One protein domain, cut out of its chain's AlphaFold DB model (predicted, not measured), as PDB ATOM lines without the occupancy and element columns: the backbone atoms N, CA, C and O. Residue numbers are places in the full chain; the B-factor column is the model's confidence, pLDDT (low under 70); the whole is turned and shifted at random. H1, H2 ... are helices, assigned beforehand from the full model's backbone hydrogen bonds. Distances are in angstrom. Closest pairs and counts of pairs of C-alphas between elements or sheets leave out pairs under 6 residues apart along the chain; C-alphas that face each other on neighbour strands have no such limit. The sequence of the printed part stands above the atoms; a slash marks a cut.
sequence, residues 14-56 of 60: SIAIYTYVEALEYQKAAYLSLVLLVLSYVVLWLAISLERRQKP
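AT A GLANCE: This is residues 14 to 56 of the 60 residues of an uncharacterized protein of Thermodesulfatator autotrophicus (UniProt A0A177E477). What shape does this domain have? It is a lopsided helical hairpin: one long helix, H2, makes nearly the whole length of a rod, and the short helix H1 folds back beside its first turns, while residues 37 to 56 stick out free of any partner. What is it made of? The printed part has 43 residues with two named helices, H1 then H2, and no named strand; its class is all helix. How compact is it? It is extended, with a radius of gyration of the C-alphas of 15.4 A and spans of 51 by 16 by 6 A.

IN THESE COORDINATES: Where is the longest helix? H2 holds residues 26 to 54 and is 41.8 A long from first to last C-alpha. It begins with C-alpha 26 at (302.262, 273.585, 70.028) and ends with C-alpha 54 at (295.214, 234.253, 57.807). Where is the other helix? H1 holds residues 14 to 22, 12.6 A from first to last C-alpha, and C-alpha 14 is at (304.397, 260.363, 75.384).

HOW THE PARTS SIT: How does H1 stand to H2? They touch, with the C-alphas of Tyr 20 and Ala 29 the closest pair at 5.2 A, and H2 touches H1 with residues 26 to 33 alone. Their lines stand at a shallow tilt of 22 degrees, and they run opposite ways as a helical hairpin. What do the backbones show? In H1 and H2 every O i to N i+4 pair is within hydrogen-bond range.

THE WHOLE: How far does it reach? The two C-alphas farthest apart, those of Ala 23 and Pro 56, are 50.7 A apart. Is anything cut, and how are the helices joined? The printed part has no cut, and the link from H1 to H2, with 3 residues between them, is tight. Where is the model's confidence low? The mean pLDDT of the printed part is 83.8, and residues 53 to 56 are under 70.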
ATOM      1  N   SER A  14     305.284 259.535  74.547       73.94
ATOM      2  CA  SER A  14     304.397 260.363  75.384       73.94
ATOM      3  C   SER A  14     305.134 261.507  76.103       73.94
ATOM      4  O   SER A  14     304.634 262.630  76.168       73.94
ATOM      5  N   ILE A  15     306.359 261.257  76.577       77.94
ATOM      6  CA  ILE A  15     307.178 262.249  77.294       77.94
ATOM      7  C   ILE A  15     307.641 263.344  76.331       77.94
ATOM      8  O   ILE A  15     307.598 264.520  76.677       77.94
ATOM      9  N   ALA A  16     308.003 262.973  75.098       77.38
ATOM     10  CA  ALA A  16     308.404 263.940  74.082       77.38
ATOM     11  C   ALA A  16     307.285 264.955  73.803       77.38
ATOM     12  O   ALA A  16     307.537 266.156  73.821       77.38
ATOM     13  N   ILE A  17     306.040 264.496  73.613       80.06
ATOM     14  CA  ILE A  17     304.891 265.388  73.385       80.06
ATOM     15  C   ILE A  17     304.677 266.322  74.580       80.06
ATOM     16  O   ILE A  17     304.473 267.518  74.377       80.06
ATOM     17  N   TYR A  18     304.771 265.803  75.809       80.50
ATOM     18  CA  TYR A  18     304.634 266.610  77.022       80.50
ATOM     19  C   TYR A  18     305.672 267.741  77.078       80.50
ATOM     20  O   TYR A  18     305.302 268.891  77.302       80.50
ATOM     21  N   THR A  19     306.940 267.452  76.767       77.75
ATOM     22  CA  THR A  19     308.003 268.468  76.711       77.75
ATOM     23  C   THR A  19     307.734 269.541  75.653       77.75
ATOM     24  O   THR A  19     307.968 270.719  75.913       77.75
ATOM     25  N   TYR A  20     307.198 269.183  74.479       80.00
ATOM     26  CA  TYR A  20     306.843 270.181  73.457       80.00
ATOM     27  C   TYR A  20     305.648 271.055  73.859       80.00
ATOM     28  O   TYR A  20     305.610 272.230  73.496       80.00
ATOM     29  N   VAL A  21     304.690 270.510  74.613       80.75
ATOM     30  CA  VAL A  21     303.571 271.289  75.169       80.75
ATOM     31  C   VAL A  21     304.060 272.243  76.261       80.75
ATOM     32  O   VAL A  21     303.654 273.403  76.277       80.75
ATOM     33  N   GLU A  22     304.953 271.785  77.142       79.81
ATOM     34  CA  GLU A  22     305.535 272.605  78.215       79.81
ATOM     35  C   GLU A  22     306.419 273.735  77.662       79.81
ATOM     36  O   GLU A  22     306.371 274.860  78.152       79.81
ATOM     37  N   ALA A  23     307.142 273.477  76.566       82.12
ATOM     38  CA  ALA A  23     307.929 274.476  75.842       82.12
ATOM     39  C   ALA A  23     307.083 275.482  75.024       82.12
ATOM     40  O   ALA A  23     307.652 276.272  74.273       82.12
ATOM     41  N   LEU A  24     305.743 275.450  75.137       80.50
ATOM     42  CA  LEU A  24     304.783 276.271  74.374       80.50
ATOM     43  C   LEU A  24     304.900 276.118  72.841       80.50
ATOM     44  O   LEU A  24     304.395 276.932  72.068       80.50
ATOM     45  N   GLU A  25     305.518 275.032  72.383       81.19
ATOM     46  CA  GLU A  25     305.798 274.720  70.980       81.19
ATOM     47  C   GLU A  25     304.697 273.818  70.402       81.19
ATOM     48  O   GLU A  25     304.918 272.683  69.959       81.19
ATOM     49  N   TYR A  26     303.466 274.337  70.404       79.62
ATOM     50  CA  TYR A  26     302.262 273.585  70.028       79.62
ATOM     51  C   TYR A  26     302.306 273.007  68.609       79.62
ATOM     52  O   TYR A  26     301.748 271.937  68.372       79.62
ATOM     53  N   GLN A  27     302.990 273.670  67.670       82.06
ATOM     54  CA  GLN A  27     303.134 273.163  66.301       82.06
ATOM     55  C   GLN A  27     303.891 271.828  66.270       82.06
ATOM     56  O   GLN A  27     303.459 270.878  65.613       82.06
ATOM     57  N   LYS A  28     304.991 271.727  67.027       80.38
ATOM     58  CA  LYS A  28     305.809 270.507  67.109       80.38
ATOM     59  C   LYS A  28     305.069 269.400  67.862       80.38
ATOM     60  O   LYS A  28     305.073 268.250  67.421       80.38
ATOM     61  N   ALA A  29     304.372 269.754  68.945       81.88
ATOM     62  CA  ALA A  29     303.534 268.818  69.697       81.88
ATOM     63  C   ALA A  29     302.395 268.232  68.840       81.88
ATOM     64  O   ALA A  29     302.151 267.020  68.866       81.88
ATOM     65  N   ALA A  30     301.723 269.076  68.049       85.62
ATOM     66  CA  ALA A  30     300.649 268.660  67.151       85.62
ATOM     67  C   ALA A  30     301.167 267.728  66.048       85.62
ATOM     68  O   ALA A  30     300.553 266.692  65.792       85.62
ATOM     69  N   TYR A  31     302.320 268.043  65.449       89.38
ATOM     70  CA  TYR A  31     302.935 267.199  64.426       89.38
ATOM     71  C   TYR A  31     303.238 265.788  64.949       89.38
ATOM     72  O   TYR A  31     302.824 264.800  64.343       89.38
ATOM     73  N   LEU A  32     303.890 265.678  66.111       87.12
ATOM     74  CA  LEU A  32     304.200 264.380  66.724       87.12
ATOM     75  C   LEU A  32     302.947 263.581  67.089       87.12
ATOM     76  O   LEU A  32     302.902 262.371  66.868       87.12
ATOM     77  N   SER A  33     301.919 264.252  67.605       87.00
ATOM     78  CA  SER A  33     300.648 263.602  67.945       87.00
ATOM     79  C   SER A  33     299.945 263.054  66.700       87.00
ATOM     80  O   SER A  33     299.443 261.930  66.718       87.00
ATOM     81  N   LEU A  34     299.960 263.809  65.597       92.00
ATOM     82  CA  LEU A  34     299.381 263.393  64.319       92.00
ATOM     83  C   LEU A  34     300.125 262.172  63.754       92.00
ATOM     84  O   LEU A  34     299.488 261.197  63.357       92.00
ATOM     85  N   VAL A  35     301.462 262.175  63.801       93.06
ATOM     86  CA  VAL A  35     302.286 261.028  63.382       93.06
ATOM     87  C   VAL A  35     301.954 259.772  64.191       93.06
ATOM     88  O   VAL A  35     301.742 258.712  63.603       93.06
ATOM     89  N   LEU A  36     301.858 259.872  65.520       91.19
ATOM     90  CA  LEU A  36     301.518 258.729  66.377       91.19
ATOM     91  C   LEU A  36     300.105 258.198  66.117       91.19
ATOM     92  O   LEU A  36     299.891 256.982  66.146       91.19
ATOM     93  N   LEU A  37     299.149 259.086  65.834       93.06
ATOM     94  CA  LEU A  37     297.779 258.713  65.491       93.06
ATOM     95  C   LEU A  37     297.745 257.942  64.169       93.06
ATOM     96  O   LEU A  37     297.201 256.836  64.114       93.06
ATOM     97  N   VAL A  38     298.383 258.480  63.127       96.12
ATOM     98  CA  VAL A  38     298.478 257.821  61.816       96.12
ATOM     99  C   VAL A  38     299.182 256.475  61.944       96.12
ATOM    100  O   VAL A  38     298.684 255.479  61.424       96.12
ATOM    101  N   LEU A  39     300.289 256.408  62.684       95.12
ATOM    102  CA  LEU A  39     301.018 255.164  62.917       95.12
ATOM    103  C   LEU A  39     300.143 254.119  63.616       95.12
ATOM    104  O   LEU A  39     300.085 252.977  63.165       95.12
ATOM    105  N   SER A  40     299.421 254.503  64.669       93.44
ATOM    106  CA  SER A  40     298.516 253.592  65.382       93.44
ATOM    107  C   SER A  40     297.413 253.067  64.463       93.44
ATOM    108  O   SER A  40     297.111 251.872  64.471       93.44
ATOM    109  N   TYR A  41     296.856 253.940  63.621       95.75
ATOM    110  CA  TYR A  41     295.851 253.553  62.638       95.75
ATOM    111  C   TYR A  41     296.415 252.580  61.595       95.75
ATOM    112  O   TYR A  41     295.794 251.559  61.312       95.75
ATOM    113  N   VAL A  42     297.609 252.852  61.063       96.81
ATOM    114  CA  VAL A  42     298.287 251.987  60.086       96.81
ATOM    115  C   VAL A  42     298.602 250.621  60.684       96.81
ATOM    116  O   VAL A  42     298.343 249.608  60.038       96.81
ATOM    117  N   VAL A  43     299.114 250.570  61.915       94.88
ATOM    118  CA  VAL A  43     299.409 249.308  62.612       94.88
ATOM    119  C   VAL A  43     298.134 248.499  62.824       94.88
ATOM    120  O   VAL A  43     298.120 247.309  62.520       94.88
ATOM    121  N   LEU A  44     297.049 249.131  63.283       93.62
ATOM    122  CA  LEU A  44     295.763 248.455  63.449       93.62
ATOM    123  C   LEU A  44     295.212 247.956  62.107       93.62
ATOM    124  O   LEU A  44     294.747 246.821  62.005       93.62
ATOM    125  N   TRP A  45     295.287 248.784  61.065       94.31
ATOM    126  CA  TRP A  45     294.841 248.419  59.726       94.31
ATOM    127  C   TRP A  45     295.647 247.244  59.165       94.31
ATOM    128  O   TRP A  45     295.059 246.299  58.641       94.31
ATOM    129  N   LEU A  46     296.970 247.248  59.343       94.31
ATOM    130  CA  LEU A  46     297.852 246.135  58.992       94.31
ATOM    131  C   LEU A  46     297.515 244.875  59.787       94.31
ATOM    132  O   LEU A  46     297.357 243.823  59.179       94.31
ATOM    133  N   ALA A  47     297.356 244.975  61.107       92.88
ATOM    134  CA  ALA A  47     297.015 243.841  61.962       92.88
ATOM    135  C   ALA A  47     295.703 243.180  61.511       92.88
ATOM    136  O   ALA A  47     295.673 241.981  61.242       92.88
ATOM    137  N   ILE A  48     294.652 243.977  61.299       90.81
ATOM    138  CA  ILE A  48     293.359 243.482  60.807       90.81
ATOM    139  C   ILE A  48     293.486 242.915  59.386       90.81
ATOM    140  O   ILE A  48     292.883 241.888  59.071       90.81
ATOM    141  N   SER A  49     294.245 243.565  58.505       88.06
ATOM    142  CA  SER A  49     294.431 243.106  57.125       88.06
ATOM    143  C   SER A  49     295.187 241.770  57.079       88.06
ATOM    144  O   SER A  49     294.791 240.867  56.342       88.06
ATOM    145  N   LEU A  50     296.205 241.590  57.925       87.94
ATOM    146  CA  LEU A  50     296.949 240.337  58.083       87.94
ATOM    147  C   LEU A  50     296.088 239.233  58.713       87.94
ATOM    148  O   LEU A  50     296.073 238.116  58.200       87.94
ATOM    149  N   GLU A  51     295.302 239.539  59.749       83.00
ATOM    150  CA  GLU A  51     294.342 238.588  60.324       83.00
ATOM    151  C   GLU A  51     293.319 238.112  59.285       83.00
ATOM    152  O   GLU A  51     293.032 236.917  59.183       83.00
ATOM    153  N   ARG A  52     292.793 239.019  58.452       73.38
ATOM    154  CA  ARG A  52     291.873 238.661  57.358       73.38
ATOM    155  C   ARG A  52     292.535 237.776  56.296       73.38
ATOM    156  O   ARG A  52     291.848 236.959  55.689       73.38
ATOM    157  N   ARG A  53     293.850 237.899  56.084       65.38
ATOM    158  CA  ARG A  53     294.635 237.036  55.178       65.38
ATOM    159  C   ARG A  53     294.948 235.662  55.777       65.38
ATOM    160  O   ARG A  53     295.163 234.733  55.007       65.38
ATOM    161  N   GLN A  54     294.964 235.523  57.105       62.19
ATOM    162  CA  GLN A  54     295.214 234.253  57.807       62.19
ATOM    163  C   GLN A  54     293.941 233.441  58.095       62.19
ATOM    164  O   GLN A  54     294.025 232.238  58.341       62.19
ATOM    165  N   LYS A  55     292.751 234.048  57.979       57.09
ATOM    166  CA  LYS A  55     291.453 233.357  58.102       57.09
ATOM    167  C   LYS A  55     290.819 232.786  56.800       57.09
ATOM    168  O   LYS A  55     289.594 232.698  56.778       57.09
ATOM    169  N   PRO A  56     291.520 232.354  55.722       53.09
ATOM    170  CA  PRO A  56     290.839 231.686  54.612       53.09
ATOM    171  C   PRO A  56     290.619 230.176  54.818       53.09
ATOM    172  O   PRO A  56     289.950 229.575  53.986       53.09
TER     173      PRO A  56